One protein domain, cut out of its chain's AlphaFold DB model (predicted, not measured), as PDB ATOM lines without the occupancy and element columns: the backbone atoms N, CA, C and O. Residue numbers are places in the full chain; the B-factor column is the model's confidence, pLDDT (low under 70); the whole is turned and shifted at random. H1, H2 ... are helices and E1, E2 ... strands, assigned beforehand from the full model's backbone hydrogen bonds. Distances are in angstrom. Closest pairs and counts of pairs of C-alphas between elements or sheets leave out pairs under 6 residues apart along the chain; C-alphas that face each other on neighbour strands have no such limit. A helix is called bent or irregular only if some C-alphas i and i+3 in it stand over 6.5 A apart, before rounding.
ATOM      1  N   SER A   3     175.664 188.992 153.150       92.56
ATOM      2  CA  SER A   3     176.159 188.021 154.121       92.56
ATOM      3  C   SER A   3     176.654 188.810 155.336       92.56
ATOM      4  O   SER A   3     177.291 189.851 155.187       92.56
ATOM      5  N   GLU A   4     176.287 188.365 156.535       89.56
ATOM      6  CA  GLU A   4     176.620 189.056 157.791       89.56
ATOM      7  C   GLU A   4     178.040 188.733 158.272       89.56
ATOM      8  O   GLU A   4     178.661 189.524 158.977       89.56
ATOM      9  N   TYR A   5     178.561 187.583 157.853       92.50
ATOM     10  CA  TYR A   5     179.882 187.062 158.179       92.50
ATOM     11  C   TYR A   5     180.385 186.185 157.029       92.50
ATOM     12  O   TYR A   5     179.596 185.690 156.212       92.50
ATOM     13  N   GLY A   6     181.703 186.004 156.970       92.38
ATOM     14  CA  GLY A   6     182.324 184.989 156.128       92.38
ATOM     15  C   GLY A   6     182.350 183.623 156.809       92.38
ATOM     16  O   GLY A   6     182.136 183.509 158.017       92.38
ATOM     17  N   ILE A   7     182.597 182.583 156.016       94.00
ATOM     18  CA  ILE A   7     182.768 181.206 156.487       94.00
ATOM     19  C   ILE A   7     184.147 180.741 156.036       94.00
ATOM     20  O   ILE A   7     184.422 180.714 154.838       94.00
ATOM     21  N   THR A   8     184.987 180.340 156.986       95.12
ATOM     22  CA  THR A   8     186.346 179.855 156.718       95.12
ATOM     23  C   THR A   8     186.453 178.346 156.927       95.12
ATOM     24  O   THR A   8     185.695 177.783 157.725       95.12
ATOM     25  N   PRO A   9     187.386 177.661 156.240       96.81
ATOM     26  CA  PRO A   9     187.604 176.233 156.437       96.81
ATOM     27  C   PRO A   9     188.002 175.893 157.877       96.81
ATOM     28  O   PRO A   9     188.887 176.526 158.444       96.81
ATOM     29  N   VAL A  10     187.400 174.844 158.438       97.81
ATOM     30  CA  VAL A  10     187.793 174.259 159.731       97.81
ATOM     31  C   VAL A  10     187.882 172.742 159.632       97.81
ATOM     32  O   VAL A  10     187.272 172.119 158.761       97.81
ATOM     33  N   SER A  11     188.637 172.131 160.538       97.50
ATOM     34  CA  SER A  11     188.757 170.671 160.623       97.50
ATOM     35  C   SER A  11     188.853 170.123 162.047       97.50
ATOM     36  O   SER A  11     188.714 168.913 162.232       97.50
ATOM     37  N   ARG A  12     189.063 170.982 163.053       97.94
ATOM     38  CA  ARG A  12     189.338 170.569 164.434       97.94
ATOM     39  C   ARG A  12     188.204 170.962 165.388       97.94
ATOM     40  O   ARG A  12     188.113 172.131 165.758       97.94
ATOM     41  N   PRO A  13     187.343 170.021 165.809       98.12
ATOM     42  CA  PRO A  13     186.392 170.283 166.881       98.12
ATOM     43  C   PRO A  13     187.120 170.400 168.229       98.12
ATOM     44  O   PRO A  13     188.057 169.651 168.511       98.12
ATOM     45  N   VAL A  14     186.670 171.328 169.069       98.44
ATOM     46  CA  VAL A  14     187.195 171.589 170.412       98.44
ATOM     47  C   VAL A  14     186.069 171.416 171.420       98.44
ATOM     48  O   VAL A  14     185.139 172.221 171.490       98.44
ATOM     49  N   ASP A  15     186.163 170.366 172.233       98.06
ATOM     50  CA  ASP A  15     185.158 170.042 173.247       98.06
ATOM     51  C   ASP A  15     185.339 170.889 174.522       98.06
ATOM     52  O   ASP A  15     185.721 170.388 175.588       98.06
ATOM     53  N   ILE A  16     185.071 172.192 174.421       98.62
ATOM     54  CA  ILE A  16     185.310 173.172 175.493       98.62
ATOM     55  C   ILE A  16     184.569 172.816 176.794       98.62
ATOM     56  O   ILE A  16     185.137 172.868 177.886       98.62
ATOM     57  N   ASN A  17     183.325 172.344 176.690       98.75
ATOM     58  CA  ASN A  17     182.544 171.920 177.850       98.75
ATOM     59  C   ASN A  17     183.053 170.605 178.460       98.75
ATOM     60  O   ASN A  17     182.989 170.439 179.680       98.75
ATOM     61  N   ARG A  18     183.628 169.687 177.669       98.69
ATOM     62  CA  ARG A  18     184.298 168.496 178.222       98.69
ATOM     63  C   ARG A  18     185.552 168.878 179.008       98.69
ATOM     64  O   ARG A  18     185.840 168.222 180.005       98.69
ATOM     65  N   ALA A  19     186.283 169.919 178.601       98.75
ATOM     66  CA  ALA A  19     187.425 170.432 179.363       98.75
ATOM     67  C   ALA A  19     186.985 170.982 180.733       98.75
ATOM     68  O   ALA A  19     187.462 170.505 181.765       98.75
ATOM     69  N   LEU A  20     185.987 171.875 180.756       98.88
ATOM     70  CA  LEU A  20     185.404 172.409 181.999       98.88
ATOM     71  C   LEU A  20     184.843 171.301 182.902       98.88
ATOM     72  O   LEU A  20     184.993 171.337 184.124       98.88
ATOM     73  N   ARG A  21     184.237 170.274 182.304       98.69
ATOM     74  CA  ARG A  21     183.728 169.123 183.046       98.69
ATOM     75  C   ARG A  21     184.834 168.278 183.668       98.69
ATOM     76  O   ARG A  21     184.728 167.907 184.832       98.69
ATOM     77  N   ARG A  22     185.901 167.977 182.923       98.69
ATOM     78  CA  ARG A  22     187.060 167.237 183.460       98.69
ATOM     79  C   ARG A  22     187.739 167.992 184.605       98.69
ATOM     80  O   ARG A  22     188.268 167.351 185.505       98.69
ATOM     81  N   ALA A  23     187.668 169.323 184.603       98.50
ATOM     82  CA  ALA A  23     188.144 170.176 185.691       98.50
ATOM     83  C   ALA A  23     187.183 170.265 186.902       98.50
ATOM     84  O   ALA A  23     187.502 170.936 187.882       98.50
ATOM     85  N   GLY A  24     186.010 169.618 186.861       98.50
ATOM     86  CA  GLY A  24     185.022 169.672 187.947       98.50
ATOM     87  C   GLY A  24     184.349 171.043 188.098       98.50
ATOM     88  O   GLY A  24     184.043 171.474 189.214       98.50
ATOM     89  N   LEU A  25     184.197 171.774 186.990       98.81
ATOM     90  CA  LEU A  25     183.515 173.072 186.950       98.81
ATOM     91  C   LEU A  25     182.115 172.974 186.345       98.81
ATOM     92  O   LEU A  25     181.212 173.676 186.799       98.81
ATOM     93  N   LEU A  26     181.942 172.107 185.347       98.81
ATOM     94  CA  LEU A  26     180.656 171.834 184.713       98.81
ATOM     95  C   LEU A  26     180.014 170.604 185.350       98.81
ATOM     96  O   LEU A  26     180.620 169.532 185.388       98.81
ATOM     97  N   GLU A  27     178.766 170.759 185.774       98.56
ATOM     98  CA  GLU A  27     177.959 169.705 186.378       98.56
ATOM     99  C   GLU A  27     176.910 169.163 185.407       98.56
ATOM    100  O   GLU A  27     176.326 169.884 184.592       98.56
ATOM    101  N   VAL A  28     176.649 167.862 185.523       98.44
ATOM    102  CA  VAL A  28     175.566 167.186 184.809       98.44
ATOM    103  C   VAL A  28     174.740 166.374 185.792       98.44
ATOM    104  O   VAL A  28     175.282 165.744 186.700       98.44
ATOM    105  N   HIS A  29     173.432 166.313 185.577       97.25
ATOM    106  CA  HIS A  29     172.591 165.318 186.232       97.25
ATOM    107  C   HIS A  29     172.351 164.141 185.287       97.25
ATOM    108  O   HIS A  29     172.422 164.275 184.066       97.25
ATOM    109  N   THR A  30     172.099 162.962 185.854       97.81
ATOM    110  CA  THR A  30     171.841 161.747 185.072       97.81
ATOM    111  C   THR A  30     170.373 161.368 185.153       97.81
ATOM    112  O   THR A  30     169.829 161.227 186.247       97.81
ATOM    113  N   GLN A  31     169.749 161.150 184.000       96.81
ATOM    114  CA  GLN A  31     168.383 160.655 183.892       96.81
ATOM    115  C   GLN A  31     168.324 159.586 182.801       96.81
ATOM    116  O   GLN A  31     168.735 159.829 181.674       96.81
ATOM    117  N   ASP A  32     167.825 158.397 183.151       96.12
ATOM    118  CA  ASP A  32     167.741 157.245 182.238       96.12
ATOM    119  C   ASP A  32     169.085 156.922 181.542       96.12
ATOM    120  O   ASP A  32     169.162 156.674 180.345       96.12
ATOM    121  N   GLY A  33     170.185 157.013 182.301       96.50
ATOM    122  CA  GLY A  33     171.552 156.793 181.809       96.50
ATOM    123  C   GLY A  33     172.167 157.960 181.022       96.50
ATOM    124  O   GLY A  33     173.394 158.043 180.939       96.50
ATOM    125  N   MET A  34     171.348 158.891 180.529       98.06
ATOM    126  CA  MET A  34     171.780 160.081 179.796       98.06
ATOM    127  C   MET A  34     172.207 161.199 180.745       98.06
ATOM    128  O   MET A  34     171.671 161.346 181.845       98.06
ATOM    129  N   GLU A  35     173.171 161.997 180.313       98.31
ATOM    130  CA  GLU A  35     173.694 163.139 181.050       98.31
ATOM    131  C   GLU A  35     173.116 164.432 180.500       98.31
ATOM    132  O   GLU A  35     173.148 164.655 179.298       98.31
ATOM    133  N   TYR A  36     172.642 165.304 181.384       98.00
ATOM    134  CA  TYR A  36     172.066 166.597 181.040       98.00
ATOM    135  C   TYR A  36     172.810 167.698 181.791       98.00
ATOM    136  O   TYR A  36     172.991 167.599 183.006       98.00
ATOM    137  N   LEU A  37     173.238 168.740 181.074       97.81
ATOM    138  CA  LEU A  37     173.880 169.915 181.668       97.81
ATOM    139  C   LEU A  37     172.993 170.489 182.778       97.81
ATOM    140  O   LEU A  37     171.798 170.702 182.569       97.81
ATOM    141  N   ASP A  38     173.593 170.773 183.931       97.69
ATOM    142  CA  ASP A  38     172.963 171.529 185.009       97.69
ATOM    143  C   ASP A  38     173.659 172.894 185.147       97.69
ATOM    144  O   ASP A  38     174.677 173.008 185.840       97.69
ATOM    145  N   PRO A  39     173.136 173.953 184.498       95.69
ATOM    146  CA  PRO A  39     173.731 175.285 184.583       95.69
ATOM    147  C   PRO A  39     173.722 175.861 186.003       95.69
ATOM    148  O   PRO A  39     174.558 176.696 186.329       95.69
ATOM    149  N   MET A  40     172.779 175.435 186.853       94.62
ATOM    150  CA  MET A  40     172.604 175.987 188.199       94.62
ATOM    151  C   MET A  40     173.576 175.368 189.203       94.62
ATOM    152  O   MET A  40     174.020 176.047 190.136       94.62
ATOM    153  N   ALA A  41     173.894 174.085 189.025       97.56
ATOM    154  CA  ALA A  41     174.917 173.391 189.797       97.56
ATOM    155  C   ALA A  41     176.335 173.692 189.288       97.56
ATOM    156  O   ALA A  41     177.268 173.731 190.090       97.56
ATOM    157  N   SER A  42     176.491 173.963 187.988       98.69
ATOM    158  CA  SER A  42     177.786 174.279 187.380       98.69
ATOM    159  C   SER A  42     178.404 175.549 187.973       98.69
ATOM    160  O   SER A  42     177.752 176.585 188.123       98.69
ATOM    161  N   ARG A  43     179.700 175.476 188.280       98.62
ATOM    162  CA  ARG A  43     180.532 176.641 188.614       98.62
ATOM    163  C   ARG A  43     180.974 177.380 187.361       98.62
ATOM    164  O   ARG A  43     181.024 178.605 187.378       98.62
ATOM    165  N   ALA A  44     181.227 176.648 186.275       98.75
ATOM    166  CA  ALA A  44     181.404 177.226 184.954       98.75
ATOM    167  C   ALA A  44     180.911 176.295 183.839       98.75
ATOM    168  O   ALA A  44     181.037 175.075 183.938       98.75
ATOM    169  N   PHE A  45     180.382 176.874 182.765       98.81
ATOM    170  CA  PHE A  45     180.043 176.176 181.521       98.81
ATOM    171  C   PHE A  45     180.153 177.141 180.338       98.81
ATOM    172  O   PHE A  45     180.090 178.357 180.505       98.81
ATOM    173  N   ALA A  46     180.309 176.606 179.133       98.69
ATOM    174  CA  ALA A  46     180.394 177.375 177.905       98.69
ATOM    175  C   ALA A  46     179.121 177.241 177.064       98.69
ATOM    176  O   ALA A  46     178.553 176.151 176.933       98.69
ATOM    177  N   VAL A  47     178.713 178.350 176.453       98.38
ATOM    178  CA  VAL A  47     177.774 178.385 175.330       98.38
ATOM    179  C   VAL A  47     178.596 178.564 174.059       98.38
ATOM    180  O   VAL A  47     179.225 179.607 173.880       98.38
ATOM    181  N   ALA A  48     178.635 177.528 173.222       97.50
ATOM    182  CA  ALA A  48     179.508 177.452 172.051       97.50
ATOM    183  C   ALA A  48     178.748 177.773 170.760       97.50
ATOM    184  O   ALA A  48     177.726 177.160 170.472       97.50
ATOM    185  N   ASP A  49     179.248 178.704 169.960       96.06
ATOM    186  CA  ASP A  49     178.684 179.033 168.656       96.06
ATOM    187  C   ASP A  49     179.824 179.140 167.641       96.06
ATOM    188  O   ASP A  49     180.530 180.144 167.560       96.06
ATOM    189  N   HIS A  50     180.056 178.057 166.898       97.06
ATOM    190  CA  HIS A  50     181.149 177.976 165.933       97.06
ATOM    191  C   HIS A  50     182.532 178.286 166.549       97.06
ATOM    192  O   HIS A  50     183.012 177.533 167.392       97.06
ATOM    193  N   GLN A  51     183.228 179.332 166.096       97.94
ATOM    194  CA  GLN A  51     184.595 179.678 166.514       97.94
ATOM    195  C   GLN A  51     184.634 180.637 167.709       97.94
ATOM    196  O   GLN A  51     185.707 181.129 168.063       97.94
ATOM    197  N   ILE A  52     183.485 180.901 168.339       97.88
ATOM    198  CA  ILE A  52     183.377 181.701 169.555       97.88
ATOM    199  C   ILE A  52     182.611 180.926 170.631       97.88
ATOM    200  O   ILE A  52     181.645 180.219 170.349       97.88
ATOM    201  N   ALA A  53     183.041 181.031 171.885       98.50
ATOM    202  CA  ALA A  53     182.311 180.461 173.010       98.50
ATOM    203  C   ALA A  53     182.302 181.421 174.199       98.50
ATOM    204  O   ALA A  53     183.348 181.888 174.651       98.50
ATOM    205  N   HIS A  54     181.114 181.692 174.734       98.62
ATOM    206  CA  HIS A  54     180.960 182.445 175.975       98.62
ATOM    207  C   HIS A  54     181.060 181.483 177.154       98.62
ATOM    208  O   HIS A  54     180.246 180.571 177.270       98.62
ATOM    209  N   VAL A  55     182.037 181.692 178.032       98.75
ATOM    210  CA  VAL A  55     182.226 180.891 179.244       98.75
ATOM    211  C   VAL A  55     181.608 181.647 180.408       98.75
ATOM    212  O   VAL A  55     182.112 182.693 180.817       98.75
ATOM    213  N   TYR A  56     180.508 181.115 180.920       98.56
ATOM    214  CA  TYR A  56     179.828 181.641 182.090       98.56
ATOM    215  C   TYR A  56     180.442 181.031 183.341       98.56
ATOM    216  O   TYR A  56     180.535 179.809 183.455       98.56
ATOM    217  N   VAL A  57     180.842 181.882 184.275       98.50
ATOM    218  CA  VAL A  57     181.415 181.540 185.570       98.50
ATOM    219  C   VAL A  57     180.496 182.107 186.640       98.50
ATOM    220  O   VAL A  57     180.275 183.310 186.741       98.50
ATOM    221  N   ARG A  58     179.938 181.223 187.462       97.62
ATOM    222  CA  ARG A  58     178.871 181.569 188.403       97.62
ATOM    223  C   ARG A  58     179.314 182.569 189.467       97.62
ATOM    224  O   ARG A  58     178.495 183.367 189.928       97.62
ATOM    225  N   ARG A  59     180.560 182.462 189.932       97.62
ATOM    226  CA  ARG A  59     181.098 183.296 191.006       97.62
ATOM    227  C   ARG A  59     182.513 183.769 190.682       97.62
ATOM    228  O   ARG A  59     183.278 182.984 190.126       97.62
ATOM    229  N   PRO A  60     182.893 185.003 191.060       97.00
ATOM    230  CA  PRO A  60     184.217 185.542 190.755       97.00
ATOM    231  C   PRO A  60     185.378 184.670 191.252       97.00
ATOM    232  O   PRO A  60     186.405 184.600 190.587       97.00
ATOM    233  N   GLU A  61     185.218 183.972 192.381       97.75
ATOM    234  CA  GLU A  61     186.257 183.092 192.932       97.75
ATOM    235  C   GLU A  61     186.577 181.859 192.064       97.75
ATOM    236  O   GLU A  61     187.650 181.277 192.212       97.75
ATOM    237  N   ASP A  62     185.683 181.465 191.150       98.31
ATOM    238  CA  ASP A  62     185.890 180.330 190.242       98.31
ATOM    239  C   ASP A  62     186.558 180.747 188.915       98.31
ATOM    240  O   ASP A  62     186.877 179.890 188.088       98.31
ATOM    241  N   LEU A  63     186.791 182.049 188.697       98.25
ATOM    242  CA  LEU A  63     187.297 182.579 187.427       98.25
ATOM    243  C   LEU A  63     188.695 182.055 187.088       98.25
ATOM    244  O   LEU A  63     188.936 181.634 185.957       98.25
ATOM    245  N   ASP A  64     189.596 182.028 188.070       98.25
ATOM    246  CA  ASP A  64     190.959 181.529 187.874       98.25
ATOM    247  C   ASP A  64     190.964 180.028 187.566       98.25
ATOM    248  O   ASP A  64     191.728 179.571 186.718       98.25
ATOM    249  N   ALA A  65     190.064 179.261 188.191       98.56
ATOM    250  CA  ALA A  65     189.912 177.836 187.913       98.56
ATOM    251  C   ALA A  65     189.356 177.592 186.501       98.56
ATOM    252  O   ALA A  65     189.853 176.717 185.792       98.56
ATOM    253  N   ALA A  66     188.363 178.377 186.072       98.56
ATOM    254  CA  ALA A  66     187.820 178.310 184.716       98.56
ATOM    255  C   ALA A  66     188.866 178.692 183.665       98.56
ATOM    256  O   ALA A  66     189.009 177.988 182.666       98.56
ATOM    257  N   ARG A  67     189.646 179.751 183.915       98.38
ATOM    258  CA  ARG A  67     190.766 180.140 183.054       98.38
ATOM    259  C   ARG A  67     191.793 179.015 182.969       98.38
ATOM    260  O   ARG A  67     192.125 178.604 181.869       98.38
ATOM    261  N   ALA A  68     192.231 178.469 184.102       98.38
ATOM    262  CA  ALA A  68     193.221 177.393 184.142       98.38
ATOM    263  C   ALA A  68     192.748 176.098 183.456       98.38
ATOM    264  O   ALA A  68     193.557 175.383 182.877       98.38
ATOM    265  N   ALA A  69     191.448 175.789 183.495       98.50
ATOM    266  CA  ALA A  69     190.881 174.623 182.812       98.50
ATOM    267  C   ALA A  69     190.886 174.748 181.277       98.50
ATOM    268  O   ALA A  69     190.807 173.736 180.578       98.50
ATOM    269  N   LEU A  70     190.925 175.981 180.767       98.62
ATOM    270  CA  LEU A  70     190.897 176.299 179.340       98.62
ATOM    271  C   LEU A  70     192.259 176.751 178.807       98.62
ATOM    272  O   LEU A  70     192.491 176.688 177.600       98.62
ATOM    273  N   ASP A  71     193.151 177.197 179.688       95.94
ATOM    274  CA  ASP A  71     194.501 177.607 179.337       95.94
ATOM    275  C   ASP A  71     195.278 176.436 178.724       95.94
ATOM    276  O   ASP A  71     195.306 175.323 179.255       95.94
ATOM    277  N   GLY A  72     195.865 176.672 177.553       92.75
ATOM    278  CA  GLY A  72     196.559 175.644 176.779       92.75
ATOM    279  C   GLY A  72     195.669 174.548 176.175       92.75
ATOM    280  O   GLY A  72     196.217 173.585 175.633       92.75
ATOM    281  N   LEU A  73     194.330 174.653 176.227       98.25
ATOM    282  CA  LEU A  73     193.444 173.716 175.526       98.25
ATOM    283  C   LEU A  73     193.665 173.839 174.004       98.25
ATOM    284  O   LEU A  73     193.388 174.902 173.441       98.25
ATOM    285  N   PRO A  74     194.121 172.778 173.305       98.31
ATOM    286  CA  PRO A  74     194.430 172.875 171.881       98.31
ATOM    287  C   PRO A  74     193.217 173.306 171.053       98.31
ATOM    288  O   PRO A  74     192.158 172.684 171.131       98.31
ATOM    289  N   GLY A  75     193.394 174.330 170.216       98.19
ATOM    290  CA  GLY A  75     192.328 174.898 169.390       98.19
ATOM    291  C   GLY A  75     191.673 176.156 169.964       98.19
ATOM    292  O   GLY A  75     190.889 176.775 169.249       98.19
ATOM    293  N   ILE A  76     191.999 176.572 171.195       98.56
ATOM    294  CA  ILE A  76     191.731 177.939 171.670       98.56
ATOM    295  C   ILE A  76     192.913 178.825 171.270       98.56
ATOM    296  O   ILE A  76     194.037 178.582 171.693       98.56
ATOM    297  N   GLU A  77     192.651 179.874 170.491       97.50
ATOM    298  CA  GLU A  77     193.656 180.886 170.147       97.50
ATOM    299  C   GLU A  77     193.766 181.933 171.251       97.50
ATOM    300  O   GLU A  77     194.857 182.282 171.691       97.50
ATOM    301  N   THR A  78     192.620 182.456 171.690       97.06
ATOM    302  CA  THR A  78     192.562 183.526 172.685       97.06
ATOM    303  C   THR A  78     191.440 183.269 173.677       97.06
ATOM    304  O   THR A  78     190.322 182.934 173.289       97.06
ATOM    305  N   LEU A  79     191.722 183.492 174.959       97.88
ATOM    306  CA  LEU A  79     190.720 183.537 176.017       97.88
ATOM    307  C   LEU A  79     190.619 184.974 176.538       97.88
ATOM    308  O   LEU A  79     191.482 185.444 177.278       97.88
ATOM    309  N   LEU A  80     189.583 185.682 176.098       97.81
ATOM    310  CA  LEU A  80     189.337 187.081 176.422       97.81
ATOM    311  C   LEU A  80     188.726 187.199 177.818       97.81
ATOM    312  O   LEU A  80     187.678 186.614 178.093       97.81
ATOM    313  N   ASP A  81     189.360 187.994 178.669       96.88
ATOM    314  CA  ASP A  81     188.810 188.441 179.946       96.88
ATOM    315  C   ASP A  81     188.146 189.814 179.816       96.88
ATOM    316  O   ASP A  81     187.772 190.217 178.718       96.88
ATOM    317  N   ASP A  82     187.931 190.523 180.921       96.19
ATOM    318  CA  ASP A  82     187.200 191.791 180.915       96.19
ATOM    319  C   ASP A  82     187.834 192.846 179.991       96.19
ATOM    320  O   ASP A  82     187.155 193.438 179.151       96.19
ATOM    321  N   GLU A  83     189.155 193.021 180.070       97.06
ATOM    322  CA  GLU A  83     189.876 193.973 179.222       97.06
ATOM    323  C   GLU A  83     189.938 193.491 177.767       97.06
ATOM    324  O   GLU A  83     189.717 194.278 176.842       97.06
ATOM    325  N   GLY A  84     190.140 192.185 177.547       97.19
ATOM    326  CA  GLY A  84     190.076 191.591 176.210       97.19
ATOM    327  C   GLY A  84     188.707 191.788 175.549       97.19
ATOM    328  O   GLY A  84     188.615 192.241 174.409       97.19
ATOM    329  N   LYS A  85     187.614 191.526 176.272       97.38
ATOM    330  CA  LYS A  85     186.248 191.741 175.779       97.38
ATOM    331  C   LYS A  85     186.009 193.201 175.406       97.38
ATOM    332  O   LYS A  85     185.440 193.452 174.346       97.38
ATOM    333  N   LYS A  86     186.470 194.168 176.210       97.38
ATOM    334  CA  LYS A  86     186.358 195.604 175.883       97.38
ATOM    335  C   LYS A  86     187.113 195.958 174.607       97.38
ATOM    336  O   LYS A  86     186.544 196.612 173.734       97.38
ATOM    337  N   ALA A  87     188.352 195.483 174.473       96.56
ATOM    338  CA  ALA A  87     189.181 195.719 173.290       96.56
ATOM    339  C   ALA A  87     188.551 195.162 172.000       96.56
ATOM    340  O   ALA A  87     188.724 195.743 170.931       96.56
ATOM    341  N   HIS A  88     187.781 194.075 172.107       94.25
ATOM    342  CA  HIS A  88     187.073 193.445 170.990       94.25
ATOM    343  C   HIS A  88     185.593 193.852 170.864       94.25
ATOM    344  O   HIS A  88     184.878 193.287 170.040       94.25
ATOM    345  N   HIS A  89     185.119 194.829 171.648       93.81
ATOM    346  CA  HIS A  89     183.717 195.275 171.669       93.81
ATOM    347  C   HIS A  89     182.694 194.170 172.017       93.81
ATOM    348  O   HIS A  89     181.552 194.195 171.563       93.81
ATOM    349  N   LEU A  90     183.100 193.217 172.857       95.06
ATOM    350  CA  LEU A  90     182.287 192.110 173.377       95.06
ATOM    351  C   LEU A  90     181.877 192.298 174.849       95.06
ATOM    352  O   LEU A  90     181.229 191.420 175.421       95.06
ATOM    353  N   ASP A  91     182.248 193.420 175.472       95.00
ATOM    354  CA  ASP A  91     181.844 193.768 176.838       95.00
ATOM    355  C   ASP A  91     180.350 194.133 176.887       95.00
ATOM    356  O   ASP A  91     179.937 195.281 176.719       95.00
ATOM    357  N   HIS A  92     179.516 193.103 177.031       96.94
ATOM    358  CA  HIS A  92     178.067 193.203 177.144       96.94
ATOM    359  C   HIS A  92     177.611 192.441 178.397       96.94
ATOM    360  O   HIS A  92     178.086 191.328 178.614       96.94
ATOM    361  N   PRO A  93     176.575 192.900 179.131       95.81
ATOM    362  CA  PRO A  93     176.008 192.193 180.295       95.81
ATOM    363  C   PRO A  93     175.490 190.759 180.062       95.81
ATOM    364  O   PRO A  93     174.944 190.145 180.969       95.81
ATOM    365  N   ARG A  94     175.560 190.254 178.826       96.00
ATOM    366  CA  ARG A  94     175.128 188.905 178.423       96.00
ATOM    367  C   ARG A  94     176.300 188.049 177.950       96.00
ATOM    368  O   ARG A  94     176.103 186.861 177.718       96.00
ATOM    369  N   ALA A  95     177.480 188.638 177.775       97.19
ATOM    370  CA  ALA A  95     178.684 187.881 177.505       97.19
ATOM    371  C   ALA A  95     179.097 187.133 178.776       97.19
ATOM    372  O   ALA A  95     178.916 187.648 179.879       97.19
ATOM    373  N   GLY A  96     179.661 185.938 178.610       97.75
ATOM    374  CA  GLY A  96     180.304 185.228 179.710       97.75
ATOM    375  C   GLY A  96     181.447 186.028 180.341       97.75
ATOM    376  O   GLY A  96     181.978 186.990 179.766       97.75
ATOM    377  N   GLU A  97     181.843 185.616 181.538       98.31
ATOM    378  CA  GLU A  97     182.980 186.166 182.271       98.31
ATOM    379  C   GLU A  97     184.274 186.036 181.457       98.31
ATOM    380  O   GLU A  97     185.096 186.953 181.485       98.31
ATOM    381  N   LEU A  98     184.393 184.971 180.654       98.50
ATOM    382  CA  LEU A  98     185.419 184.819 179.621       98.50
ATOM    383  C   LEU A  98     184.775 184.576 178.247       98.50
ATOM    384  O   LEU A  98     183.673 184.030 178.141       98.50
ATOM    385  N   VAL A  99     185.483 184.937 177.177       98.56
ATOM    386  CA  VAL A  99     185.120 184.577 175.797       98.56
ATOM    387  C   VAL A  99     186.290 183.865 175.137       98.56
ATOM    388  O   VAL A  99     187.364 184.438 174.989       98.56
ATOM    389  N   ALA A 100     186.085 182.615 174.733       98.50
ATOM    390  CA  ALA A 100     187.068 181.853 173.979       98.50
ATOM    391  C   ALA A 100     186.890 182.105 172.477       98.50
ATOM    392  O   ALA A 100     185.777 182.040 171.954       98.50
ATOM    393  N   VAL A 101     188.002 182.356 171.793       98.25
ATOM    394  CA  VAL A 101     188.101 182.455 170.336       98.25
ATOM    395  C   VAL A 101     188.950 181.287 169.848       98.25
ATOM    396  O   VAL A 101     190.043 181.052 170.370       98.25
ATOM    397  N   ALA A 102     188.432 180.530 168.886       98.31
ATOM    398  CA  ALA A 102     189.114 179.359 168.353       98.31
ATOM    399  C   ALA A 102     190.270 179.739 167.415       98.31
ATOM    400  O   ALA A 102     190.238 180.779 166.751       98.31
ATOM    401  N   GLU A 103     191.255 178.845 167.312       97.94
ATOM    402  CA  GLU A 103     192.257 178.860 166.242       97.94
ATOM    403  C   GLU A 103     191.587 178.854 164.852       97.94
ATOM    404  O   GLU A 103     190.461 178.362 164.711       97.94
ATOM    405  N   PRO A 104     192.260 179.366 163.798       97.00
ATOM    406  CA  PRO A 104     191.666 179.514 162.468       97.00
ATOM    407  C   PRO A 104     190.997 178.252 161.909       97.00
ATOM    408  O   PRO A 104     189.959 178.358 161.262       97.00
ATOM    409  N   ASP A 105     191.577 177.076 162.168       97.25
ATOM    410  CA  ASP A 105     191.122 175.774 161.673       97.25
ATOM    411  C   ASP A 105     190.274 174.984 162.691       97.25
ATOM    412  O   ASP A 105     189.908 173.828 162.432       97.25
ATOM    413  N   ALA A 106     189.950 175.600 163.831       98.25
ATOM    414  CA  ALA A 106     189.234 174.998 164.942       98.25
ATOM    415  C   ALA A 106     187.848 175.624 165.160       98.25
ATOM    416  O   ALA A 106     187.567 176.741 164.724       98.25
ATOM    417  N   TRP A 107     186.965 174.889 165.836       98.44
ATOM    418  CA  TRP A 107     185.636 175.350 166.248       98.44
ATOM    419  C   TRP A 107     185.173 174.611 167.509       98.44
ATOM    420  O   TRP A 107     185.632 173.504 167.781       98.44
ATOM    421  N   PHE A 108     184.273 175.205 168.285       98.62
ATOM    422  CA  PHE A 108     183.824 174.675 169.570       98.62
ATOM    423  C   PHE A 108     182.573 173.812 169.437       98.62
ATOM    424  O   PHE A 108     181.554 174.257 168.913       98.62
ATOM    425  N   THR A 109     182.616 172.601 169.988       98.31
ATOM    426  CA  THR A 109     181.405 171.802 170.197       98.31
ATOM    427  C   THR A 109     180.733 172.226 171.503       98.31
ATOM    428  O   THR A 109     181.387 172.662 172.456       98.31
ATOM    429  N   TYR A 110     179.416 172.050 171.597       97.25
ATOM    430  CA  TYR A 110     178.703 172.265 172.860       97.25
ATOM    431  C   TYR A 110     178.842 171.075 173.830       97.25
ATOM    432  O   TYR A 110     178.389 171.156 174.977       97.25
ATOM    433  N   TYR A 111     179.419 169.958 173.370       98.06
ATOM    434  CA  TYR A 111     179.332 168.649 174.010       98.06
ATOM    435  C   TYR A 111     179.902 168.674 175.429       98.06
ATOM    436  O   TYR A 111     181.019 169.123 175.670       98.06
ATOM    437  N   TYR A 112     179.128 168.154 176.378       98.19
ATOM    438  CA  TYR A 112     179.503 168.092 177.794       98.19
ATOM    439  C   TYR A 112     179.514 166.662 178.348       98.19
ATOM    440  O   TYR A 112     180.058 166.429 179.427       98.19
ATOM    441  N   TRP A 113     178.938 165.681 177.647       98.25
ATOM    442  CA  TRP A 113     179.044 164.272 178.035       98.25
ATOM    443  C   TRP A 113     180.458 163.757 177.744       98.25
ATOM    444  O   TRP A 113     181.043 164.120 176.726       98.25
ATOM    445  N   LEU A 114     181.034 162.944 178.634       98.31
ATOM    446  CA  LEU A 114     182.382 162.380 178.441       98.31
ATOM    447  C   LEU A 114     182.366 161.019 177.730       98.31
ATOM    448  O   LEU A 114     183.412 160.565 177.277       98.31
ATOM    449  N   ASP A 115     181.193 160.397 177.644       97.94
ATOM    450  CA  ASP A 115     180.937 159.121 176.980       97.94
ATOM    451  C   ASP A 115     179.692 159.277 176.102       97.94
ATOM    452  O   ASP A 115     178.629 159.657 176.597       97.94
ATOM    453  N   ASP A 116     179.824 159.018 174.801       96.94
ATOM    454  CA  ASP A 116     178.737 159.163 173.826       96.94
ATOM    455  C   ASP A 116     177.565 158.211 174.110       96.94
ATOM    456  O   ASP A 116     176.425 158.528 173.770       96.94
ATOM    457  N   ALA A 117     177.794 157.098 174.820       97.19
ATOM    458  CA  ALA A 117     176.715 156.227 175.294       97.19
ATOM    459  C   ALA A 117     175.797 156.915 176.322       97.19
ATOM    460  O   ALA A 117     174.693 156.439 176.585       97.19
ATOM    461  N   ARG A 118     176.248 158.036 176.899       98.25
ATOM    462  CA  ARG A 118     175.514 158.855 177.870       98.25
ATOM    463  C   ARG A 118     175.044 160.188 177.287       98.25
ATOM    464  O   ARG A 118     174.532 161.021 178.033       98.25
ATOM    465  N   ALA A 119     175.210 160.409 175.983       97.75
ATOM    466  CA  ALA A 119     174.734 161.620 175.330       97.75
ATOM    467  C   ALA A 119     173.207 161.783 175.509       97.75
ATOM    468  O   ALA A 119     172.477 160.787 175.460       97.75
ATOM    469  N   PRO A 120     172.697 163.017 175.684       96.81
ATOM    470  CA  PRO A 120     171.263 163.269 175.667       96.81
ATOM    471  C   PRO A 120     170.613 162.782 174.373       96.81
ATOM    472  O   PRO A 120     171.172 162.930 173.286       96.81
ATOM    473  N   ASP A 121     169.371 162.318 174.460       93.94
ATOM    474  CA  ASP A 121     168.594 161.891 173.294       93.94
ATOM    475  C   ASP A 121     168.455 162.969 172.208       93.94
ATOM    476  O   ASP A 121     168.425 162.649 171.017       93.94
ATOM    477  N   PHE A 122     168.393 164.241 172.611       95.31
ATOM    478  CA  PHE A 122     168.316 165.382 171.703       95.31
ATOM    479  C   PHE A 122     169.614 165.646 170.933       95.31
ATOM    480  O   PHE A 122     169.572 166.365 169.937       95.31
ATOM    481  N   ALA A 123     170.756 165.088 171.349       96.50
ATOM    482  CA  ALA A 123     172.035 165.321 170.680       96.50
ATOM    483  C   ALA A 123     172.023 164.809 169.230       96.50
ATOM    484  O   ALA A 123     172.568 165.455 168.344       96.50
ATOM    485  N   GLN A 124     171.300 163.714 168.970       96.12
ATOM    486  CA  GLN A 124     171.130 163.143 167.628       96.12
ATOM    487  C   GLN A 124     169.927 163.718 166.856       96.12
ATOM    488  O   GLN A 124     169.532 163.173 165.817       96.12
ATOM    489  N   LEU A 125     169.317 164.795 167.358       95.75
ATOM    490  CA  LEU A 125     168.187 165.495 166.747       95.75
ATOM    491  C   LEU A 125     168.594 166.907 166.315       95.75
ATOM    492  O   LEU A 125     169.619 167.435 166.742       95.75
ATOM    493  N   VAL A 126     167.735 167.519 165.501       93.56
ATOM    494  CA  VAL A 126     167.734 168.967 165.264       93.56
ATOM    495  C   VAL A 126     166.967 169.616 166.419       93.56
ATOM    496  O   VAL A 126     165.735 169.574 166.430       93.56
ATOM    497  N   GLU A 127     167.681 170.138 167.419       92.00
ATOM    498  CA  GLU A 127     167.115 170.624 168.689       92.00
ATOM    499  C   GLU A 127     167.838 171.882 169.199       92.00
ATOM    500  O   GLU A 127     168.468 171.908 170.261       92.00
ATOM    501  N   ILE A 128     167.668 172.970 168.448       85.62
ATOM    502  CA  ILE A 128     168.338 174.263 168.666       85.62
ATOM    503  C   ILE A 128     168.076 174.920 170.035       85.62
ATOM    504  O   ILE A 128     168.774 175.854 170.405       85.62
ATOM    505  N   HIS A 129     167.071 174.474 170.795       88.25
ATOM    506  CA  HIS A 129     166.708 175.086 172.083       88.25
ATOM    507  C   HIS A 129     167.313 174.372 173.296       88.25
ATOM    508  O   HIS A 129     167.292 174.916 174.397       88.25
ATOM    509  N   ARG A 130     167.788 173.130 173.128       91.12
ATOM    510  CA  ARG A 130     168.317 172.301 174.229       91.12
ATOM    511  C   ARG A 130     169.839 172.227 174.243       91.12
ATOM    512  O   ARG A 130     170.422 171.800 175.239       91.12
ATOM    513  N   LYS A 131     170.473 172.619 173.142       94.56
ATOM    514  CA  LYS A 131     171.924 172.651 172.995       94.56
ATOM    515  C   LYS A 131     172.428 173.999 173.537       94.56
ATOM    516  O   LYS A 131     171.918 175.031 173.109       94.56
ATOM    517  N   PRO A 132     173.358 174.029 174.514       93.88
ATOM    518  CA  PRO A 132     173.968 175.261 175.015       93.88
ATOM    519  C   PRO A 132     174.929 175.829 173.962       93.88
ATOM    520  O   PRO A 132     176.147 175.775 174.118       93.88
ATOM    521  N   GLY A 133     174.371 176.312 172.856       93.44
ATOM    522  CA  GLY A 133     175.134 176.694 171.680       93.44
ATOM    523  C   GLY A 133     174.478 176.300 170.363       93.44
ATOM    524  O   GLY A 133     173.408 175.688 170.340       93.44
ATOM    525  N   TYR A 134     175.157 176.629 169.269       94.12
ATOM    526  CA  TYR A 134     174.813 176.150 167.937       94.12
ATOM    527  C   TYR A 134     175.590 174.871 167.613       94.12
ATOM    528  O   TYR A 134     176.781 174.757 167.903       94.12
ATOM    529  N   ASP A 135     174.911 173.906 166.997       96.06
ATOM    530  CA  ASP A 135     175.507 172.643 166.579       96.06
ATOM    531  C   ASP A 135     175.450 172.499 165.050       96.06
ATOM    532  O   ASP A 135     174.440 172.035 164.512       96.06
ATOM    533  N   PRO A 136     176.522 172.868 164.320       95.06
ATOM    534  CA  PRO A 136     176.559 172.754 162.861       95.06
ATOM    535  C   PRO A 136     176.455 171.303 162.371       95.06
ATOM    536  O   PRO A 136     176.169 171.066 161.195       95.06
ATOM    537  N   VAL A 137     176.650 170.321 163.256       96.06
ATOM    538  CA  VAL A 137     176.532 168.897 162.936       96.06
ATOM    539  C   VAL A 137     175.079 168.519 162.609       96.06
ATOM    540  O   VAL A 137     174.848 167.586 161.840       96.06
ATOM    541  N   GLU A 138     174.091 169.300 163.068       95.19
ATOM    542  CA  GLU A 138     172.663 169.129 162.737       95.19
ATOM    543  C   GLU A 138     172.350 169.206 161.235       95.19
ATOM    544  O   GLU A 138     171.314 168.706 160.788       95.19
ATOM    545  N   LEU A 139     173.237 169.812 160.442       94.88
ATOM    546  CA  LEU A 139     173.103 169.910 158.987       94.88
ATOM    547  C   LEU A 139     173.447 168.598 158.262       94.88
ATOM    548  O   LEU A 139     173.262 168.498 157.047       94.88
ATOM    549  N   PHE A 140     173.935 167.592 158.990       96.44
ATOM    550  CA  PHE A 140     174.420 166.334 158.440       96.44
ATOM    551  C   PHE A 140     173.579 165.142 158.903       96.44
ATOM    552  O   PHE A 140     172.974 165.129 159.973       96.44
ATOM    553  N   MET A 141     173.568 164.100 158.071       96.56
ATOM    554  CA  MET A 141     173.182 162.758 158.504       96.56
ATOM    555  C   MET A 141     174.428 162.029 158.992       96.56
ATOM    556  O   MET A 141     175.478 162.153 158.363       96.56
ATOM    557  N   ASP A 142     174.288 161.252 160.062       96.62
ATOM    558  CA  ASP A 142     175.356 160.484 160.687       96.62
ATOM    559  C   ASP A 142     176.073 159.598 159.655       96.62
ATOM    560  O   ASP A 142     175.476 158.633 159.160       96.62
ATOM    561  N   PRO A 143     177.330 159.919 159.290       94.50
ATOM    562  CA  PRO A 143     178.062 159.161 158.284       94.50
ATOM    563  C   PRO A 143     178.536 157.803 158.811       94.50
ATOM    564  O   PRO A 143     178.890 156.941 158.006       94.50
ATOM    565  N   LEU A 144     178.551 157.602 160.133       95.25
ATOM    566  CA  LEU A 144     178.974 156.359 160.774       95.25
ATOM    567  C   LEU A 144     177.818 155.359 160.918       95.25
ATOM    568  O   LEU A 144     178.062 154.176 161.158       95.25
ATOM    569  N   ASP A 145     176.571 155.798 160.722       95.56
ATOM    570  CA  ASP A 145     175.394 154.930 160.724       95.56
ATOM    571  C   ASP A 145     174.995 154.504 159.293       95.56
ATOM    572  O   ASP A 145     174.340 155.262 158.565       95.56
ATOM    573  N   PRO A 146     175.281 153.252 158.877       95.62
ATOM    574  CA  PRO A 146     174.947 152.773 157.534       95.62
ATOM    575  C   PRO A 146     173.434 152.735 157.257       95.62
ATOM    576  O   PRO A 146     173.017 152.677 156.098       95.62
ATOM    577  N   TYR A 147     172.594 152.788 158.296       96.81
ATOM    578  CA  TYR A 147     171.138 152.758 158.188       96.81
ATOM    579  C   TYR A 147     170.488 154.135 158.374       96.81
ATOM    580  O   TYR A 147     169.255 154.217 158.389       96.81
ATOM    581  N   VAL A 148     171.262 155.224 158.460       96.81
ATOM    582  CA  VAL A 148     170.738 156.568 158.769       96.81
ATOM    583  C   VAL A 148     169.602 157.000 157.830       96.81
ATOM    584  O   VAL A 148     168.563 157.501 158.269       96.81
ATOM    585  N   LYS A 149     169.714 156.693 156.529       96.94
ATOM    586  CA  LYS A 149     168.671 156.988 155.529       96.94
ATOM    587  C   LYS A 149     167.404 156.150 155.734       96.94
ATOM    588  O   LYS A 149     166.299 156.647 155.522       96.94
ATOM    589  N   VAL A 150     167.543 154.899 156.176       97.19
ATOM    590  CA  VAL A 150     166.404 154.023 156.500       97.19
ATOM    591  C   VAL A 150     165.691 154.526 157.755       97.19
ATOM    592  O   VAL A 150     164.458 154.584 157.772       97.19
ATOM    593  N   LYS A 151     166.440 154.962 158.779       96.00
ATOM    594  CA  LYS A 151     165.877 155.617 159.972       96.00
ATOM    595  C   LYS A 151     165.093 156.872 159.588       96.00
ATOM    596  O   LYS A 151     163.943 157.013 160.006       96.00
ATOM    597  N   ALA A 152     165.663 157.730 158.737       97.00
ATOM    598  CA  ALA A 152     164.994 158.928 158.231       97.00
ATOM    599  C   ALA A 152     163.685 158.591 157.492       97.00
ATOM    600  O   ALA A 152     162.627 159.130 157.820       97.00
ATOM    601  N   ALA A 153     163.727 157.649 156.543       97.62
ATOM    602  CA  ALA A 153     162.550 157.223 155.785       97.62
ATOM    603  C   ALA A 153     161.454 156.637 156.693       97.62
ATOM    604  O   ALA A 153     160.276 156.969 156.550       97.62
ATOM    605  N   THR A 154     161.840 155.823 157.679       97.25
ATOM    606  CA  THR A 154     160.918 155.238 158.664       97.25
ATOM    607  C   THR A 154     160.281 156.317 159.542       97.25
ATOM    608  O   THR A 154     159.071 156.290 159.780       97.25
ATOM    609  N   ALA A 155     161.063 157.302 159.995       96.56
ATOM    610  CA  ALA A 155     160.559 158.439 160.762       96.56
ATOM    611  C   ALA A 155     159.540 159.259 159.951       96.56
ATOM    612  O   ALA A 155     158.475 159.601 160.470       96.56
ATOM    613  N   LEU A 156     159.811 159.506 158.665       97.50
ATOM    614  CA  LEU A 156     158.885 160.191 157.756       97.50
ATOM    615  C   LEU A 156     157.601 159.388 157.506       97.50
ATOM    616  O   LEU A 156     156.514 159.966 157.498       97.50
ATOM    617  N   ALA A 157     157.696 158.064 157.349       97.88
ATOM    618  CA  ALA A 157     156.527 157.199 157.210       97.88
ATOM    619  C   ALA A 157     155.636 157.257 158.464       97.88
ATOM    620  O   ALA A 157     154.435 157.496 158.353       97.88
ATOM    621  N   ARG A 158     156.226 157.145 159.665       97.88
ATOM    622  CA  ARG A 158     155.506 157.292 160.945       97.88
ATOM    623  C   ARG A 158     154.844 158.662 161.075       97.88
ATOM    624  O   ARG A 158     153.670 158.722 161.433       97.88
ATOM    625  N   LYS A 159     155.560 159.739 160.721       96.75
ATOM    626  CA  LYS A 159     155.010 161.105 160.667       96.75
ATOM    627  C   LYS A 159     153.776 161.167 159.766       96.75
ATOM    628  O   LYS A 159     152.745 161.683 160.181       96.75
ATOM    629  N   LYS A 160     153.864 160.617 158.550       97.25
ATOM    630  CA  LYS A 160     152.763 160.612 157.573       97.25
ATOM    631  C   LYS A 160     151.549 159.805 158.049       97.25
ATOM    632  O   LYS A 160     150.426 160.157 157.712       97.25
ATOM    633  N   LEU A 161     151.770 158.763 158.849       97.94
ATOM    634  CA  LEU A 161     150.721 157.940 159.461       97.94
ATOM    635  C   LEU A 161     150.146 158.537 160.763       97.94
ATOM    636  O   LEU A 161     149.329 157.891 161.411       97.94
ATOM    637  N   GLY A 162     150.572 159.738 161.179       96.94
ATOM    638  CA  GLY A 162     150.101 160.378 162.415       96.94
ATOM    639  C   GLY A 162     150.636 159.738 163.701       96.94
ATOM    640  O   GLY A 162     150.131 160.001 164.790       96.94
ATOM    641  N   MET A 163     151.662 158.893 163.600       97.50
ATOM    642  CA  MET A 163     152.285 158.241 164.747       97.50
ATOM    643  C   MET A 163     153.361 159.139 165.361       97.50
ATOM    644  O   MET A 163     154.039 159.896 164.663       97.50
ATOM    645  N   ARG A 164     153.616 158.975 166.666       95.19
ATOM    646  CA  ARG A 164     154.815 159.546 167.298       95.19
ATOM    647  C   ARG A 164     156.070 159.028 166.592       95.19
ATOM    648  O   ARG A 164     156.173 157.828 166.313       95.19
ATOM    649  N   TYR A 165     157.024 159.911 166.327       93.69
ATOM    650  CA  TYR A 165     158.278 159.596 165.646       93.69
ATOM    651  C   TYR A 165     159.439 160.385 166.259       93.69
ATOM    652  O   TYR A 165     159.229 161.427 166.874       93.69
ATOM    653  N   ARG A 166     160.661 159.885 166.064       93.00
ATOM    654  CA  ARG A 166     161.919 160.577 166.362       93.00
ATOM    655  C   ARG A 166     162.829 160.433 165.147       93.00
ATOM    656  O   ARG A 166     162.937 159.334 164.608       93.00
ATOM    657  N   MET A 167     163.453 161.524 164.712       94.56
ATOM    658  CA  MET A 167     164.399 161.530 163.592       94.56
ATOM    659  C   MET A 167     165.825 161.649 164.138       94.56
ATOM    660  O   MET A 167     166.443 162.699 164.044       94.56
ATOM    661  N   ALA A 168     166.297 160.570 164.768       95.25
ATOM    662  CA  ALA A 168     167.648 160.477 165.322       95.25
ATOM    663  C   ALA A 168     168.637 160.122 164.209       95.25
ATOM    664  O   ALA A 168     168.862 158.942 163.933       95.25
ATOM    665  N   VAL A 169     169.109 161.152 163.512       96.62
ATOM    666  CA  VAL A 169     169.974 161.036 162.328       96.62
ATOM    667  C   VAL A 169     171.183 161.959 162.388       96.62
ATOM    668  O   VAL A 169     172.031 161.841 161.517       96.62
ATOM    669  N   VAL A 170     171.258 162.871 163.360       97.06
ATOM    670  CA  VAL A 170     172.399 163.781 163.521       97.06
ATOM    671  C   VAL A 170     173.559 163.007 164.168       97.06
ATOM    672  O   VAL A 170     173.310 162.268 165.130       97.06
ATOM    673  N   PRO A 171     174.797 163.124 163.654       97.06
ATOM    674  CA  PRO A 171     175.950 162.461 164.253       97.06
ATOM    675  C   PRO A 171     176.317 163.037 165.625       97.06
ATOM    676  O   PRO A 171     176.129 164.221 165.883       97.06
ATOM    677  N   LEU A 172     176.902 162.197 166.484       96.88
ATOM    678  CA  LEU A 172     177.651 162.654 167.669       96.88
ATOM    679  C   LEU A 172     179.119 162.970 167.331       96.88
ATOM    680  O   LEU A 172     179.805 163.638 168.100       96.88
ATOM    681  N   ASP A 173     179.598 162.491 166.180       95.75
ATOM    682  CA  ASP A 173     180.902 162.848 165.631       95.75
ATOM    683  C   ASP A 173     180.841 164.215 164.937       95.75
ATOM    684  O   ASP A 173     180.081 164.431 163.992       95.75
ATOM    685  N   ALA A 174     181.697 165.124 165.389       96.50
ATOM    686  CA  ALA A 174     181.794 166.492 164.907       96.50
ATOM    687  C   ALA A 174     182.628 166.634 163.611       96.50
ATOM    688  O   ALA A 174     182.651 167.703 162.995       96.50
ATOM    689  N   SER A 175     183.300 165.567 163.158       94.62
ATOM    690  CA  SER A 175     184.180 165.584 161.977       94.62
ATOM    691  C   SER A 175     183.560 166.009 160.625       94.62
ATOM    692  O   SER A 175     184.329 166.461 159.763       94.62
ATOM    693  N   PRO A 176     182.228 165.919 160.381       96.56
ATOM    694  CA  PRO A 176     181.627 166.366 159.119       96.56
ATOM    695  C   PRO A 176     181.712 167.874 158.866       96.56
ATOM    696  O   PRO A 176     181.614 168.308 157.717       96.56
ATOM    697  N   VAL A 177     181.894 168.681 159.911       97.56
ATOM    698  CA  VAL A 177     181.946 170.141 159.794       97.56
ATOM    699  C   VAL A 177     183.260 170.554 159.131       97.56
ATOM    700  O   VAL A 177     184.347 170.219 159.599       97.56
ATOM    701  N   ARG A 178     183.148 171.280 158.013       97.12
ATOM    702  CA  ARG A 178     184.288 171.747 157.201       97.12
ATOM    703  C   ARG A 178     184.392 173.263 157.067       97.12
ATOM    704  O   ARG A 178     185.380 173.746 156.530       97.12
ATOM    705  N   GLY A 179     183.387 174.003 157.525       96.25
ATOM    706  CA  GLY A 179     183.350 175.462 157.481       96.25
ATOM    707  C   GLY A 179     182.723 176.017 158.754       96.25
ATOM    708  O   GLY A 179     181.789 175.417 159.285       96.25
ATOM    709  N   SER A 180     183.258 177.128 159.254       96.62
ATOM    710  CA  SER A 180     182.819 177.763 160.498       96.62
ATOM    711  C   SER A 180     182.967 179.282 160.430       96.62
ATOM    712  O   SER A 180     183.506 179.807 159.456       96.62
ATOM    713  N   HIS A 181     182.459 179.981 161.441       96.12
ATOM    714  CA  HIS A 181     182.516 181.440 161.539       96.12
ATOM    715  C   HIS A 181     182.571 181.911 163.001       96.12
ATOM    716  O   HIS A 181     182.621 181.111 163.927       96.12
ATOM    717  N   GLY A 182     182.542 183.224 163.230       93.75
ATOM    718  CA  GLY A 182     182.476 183.820 164.574       93.75
ATOM    719  C   GLY A 182     183.785 184.449 165.046       93.75
ATOM    720  O   GLY A 182     183.761 185.281 165.948       93.75
ATOM    721  N   ARG A 183     184.911 184.139 164.390       93.19
ATOM    722  CA  ARG A 183     186.155 184.910 164.521       93.19
ATOM    723  C   ARG A 183     186.209 186.050 163.505       93.19
ATOM    724  O   ARG A 183     185.507 186.027 162.494       93.19
ATOM    725  N   LEU A 184     187.058 187.044 163.770       91.38
ATOM    726  CA  LEU A 184     187.348 188.083 162.783       91.38
ATOM    727  C   LEU A 184     188.048 187.459 161.562       91.38
ATOM    728  O   LEU A 184     188.935 186.618 161.742       91.38
ATOM    729  N   PRO A 185     187.671 187.851 160.333       91.06
ATOM    730  CA  PRO A 185     188.298 187.323 159.132       91.06
ATOM    731  C   PRO A 185     189.760 187.782 159.046       91.06
ATOM    732  O   PRO A 185     190.097 188.903 159.431       91.06
ATOM    733  N   ALA A 186     190.635 186.916 158.531       90.69
ATOM    734  CA  ALA A 186     192.059 187.224 158.373       90.69
ATOM    735  C   ALA A 186     192.331 188.185 157.200       90.69
ATOM    736  O   ALA A 186     193.367 188.847 157.162       90.69
ATOM    737  N   SER A 187     191.407 188.242 156.240       92.62
ATOM    738  CA  SER A 187     191.481 189.072 155.041       92.62
ATOM    739  C   SER A 187     190.080 189.501 154.594       92.62
ATOM    740  O   SER A 187     189.081 188.946 155.049       92.62
ATOM    741  N   ASP A 188     189.999 190.471 153.683       90.44
ATOM    742  CA  ASP A 188     188.716 190.884 153.098       90.44
ATOM    743  C   ASP A 188     188.070 189.775 152.250       90.44
ATOM    744  O   ASP A 188     186.845 189.734 152.143       90.44
ATOM    745  N   ASP A 189     188.874 188.863 151.693       90.50
ATOM    746  CA  ASP A 189     188.397 187.755 150.855       90.50
ATOM    747  C   ASP A 189     187.587 186.725 151.664       90.50
ATOM    748  O   ASP A 189     186.703 186.062 151.122       90.50
ATOM    749  N   ASP A 190     187.844 186.641 152.973       92.19
ATOM    750  CA  ASP A 190     187.130 185.781 153.924       92.19
ATOM    751  C   ASP A 190     186.038 186.544 154.701       92.19
ATOM    752  O   ASP A 190     185.497 186.046 155.691       92.19
ATOM    753  N   GLY A 191     185.751 187.788 154.308       91.62
ATOM    754  CA  GLY A 191     184.837 188.689 155.000       91.62
ATOM    755  C   GLY A 191     183.368 188.590 154.559       91.62
ATOM    756  O   GLY A 191     183.018 187.877 153.616       91.62
ATOM    757  N   PRO A 192     182.469 189.325 155.239       92.44
ATOM    758  CA  PRO A 192     181.080 189.474 154.814       92.44
ATOM    759  C   PRO A 192     180.958 190.177 153.457       92.44
ATOM    760  O   PRO A 192     181.716 191.097 153.145       92.44
TER     761      PRO A 192
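AT A GLANCE: This is residues 3 to 192 of the 222 residues of the protein "Alkaline phosphatase family protein" of Streptomyces sp. KAI 90 (UniProt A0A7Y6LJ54). A small, strongly twisted sheet of four strands, E4 E5 E7 E6, with H1 and H2 packed over one face, makes one part of this domain; a loop-rich part with H4, H5 and H6 reaches away from it, H6 towards one end of the longest axis and H3 towards the other. From H6 the unnamed stretch 161 to 192 comes back to the first printed residue. There are 190 residues with six named helices and eight named strands, in the order E1 H1 E2 E3 E4 E5 H2 E6 H3 E7 E8 H4 H5 H6; the class is mixed, with under half of the residues in named elements. The large sheet is antiparallel; the whole is compact, with a radius of gyration of the C-alphas of 17.8 A and spans of 56 by 43 by 27 A.

HOW THE PARTS SIT: Start at E1, residues 12 to 14, the parallel neighbour of E8, residues 106 to 108; N 14 and O 107 are 2.7 A apart. A tight link leads to H1, residues 16 to 22. E2, residues 28 to 31, and E3, residues 34 to 37, form a hairpin, with N 29 and O 36 at 2.9 A. E4, residues 44 to 49, and E5, residues 52 to 57, form another, with N 47 and O 54 at 2.8 A. After H2, residues 60 to 70, comes E6, residues 76 to 80; between E5 and E6 in the sheet look for E7, residues 98 to 102, with N 100 and O 53 at 2.8 A and N 101 and O 78 at 2.8 A. E5, H2 and E6 are a split strand-helix-strand unit, two strands running the same way with E7 between them, and its crossover is right-handed. H1 and H2 are on the same face, each at a height of 8.0 A over the sheet: two layers. They touch about perpendicular, at 76 degrees, the C-alphas of Leu 20 and Ala 69 closest at 6.0 A. H3, residues 82 to 87, only grazes the sheet. H4, residues 121 to 124, and H5, residues 136 to 139, are close but not clearly touching; H6, residues 148 to 160, is apart from both. Every O i to N i+4 pair is within hydrogen-bond range in H1, H3 and H6, and 5 of 7 in H2; H4 and H5 are too short for one.

IN THESE COORDINATES: Find C-alpha 12 at (189.338, 170.569, 164.434), where E1 begins. E4 spans 16.6 A and E5 16.1 A. H2, 16.1 A, is irregular: C-alphas 61 and 64 are 7.1 A apart. H6 runs 18.5 A to C-alpha 160 at (152.763, 160.612, 157.573).

THE WHOLE: The C-alphas farthest apart, of Glu 83 and Leu 161, stand 56.8 A apart; those of Ser 3 and Pro 192 are 5.2 A apart. The printed part has no cut; the links E8 to H4 and H4 to H5 are long. No printed residue is under pLDDT 70.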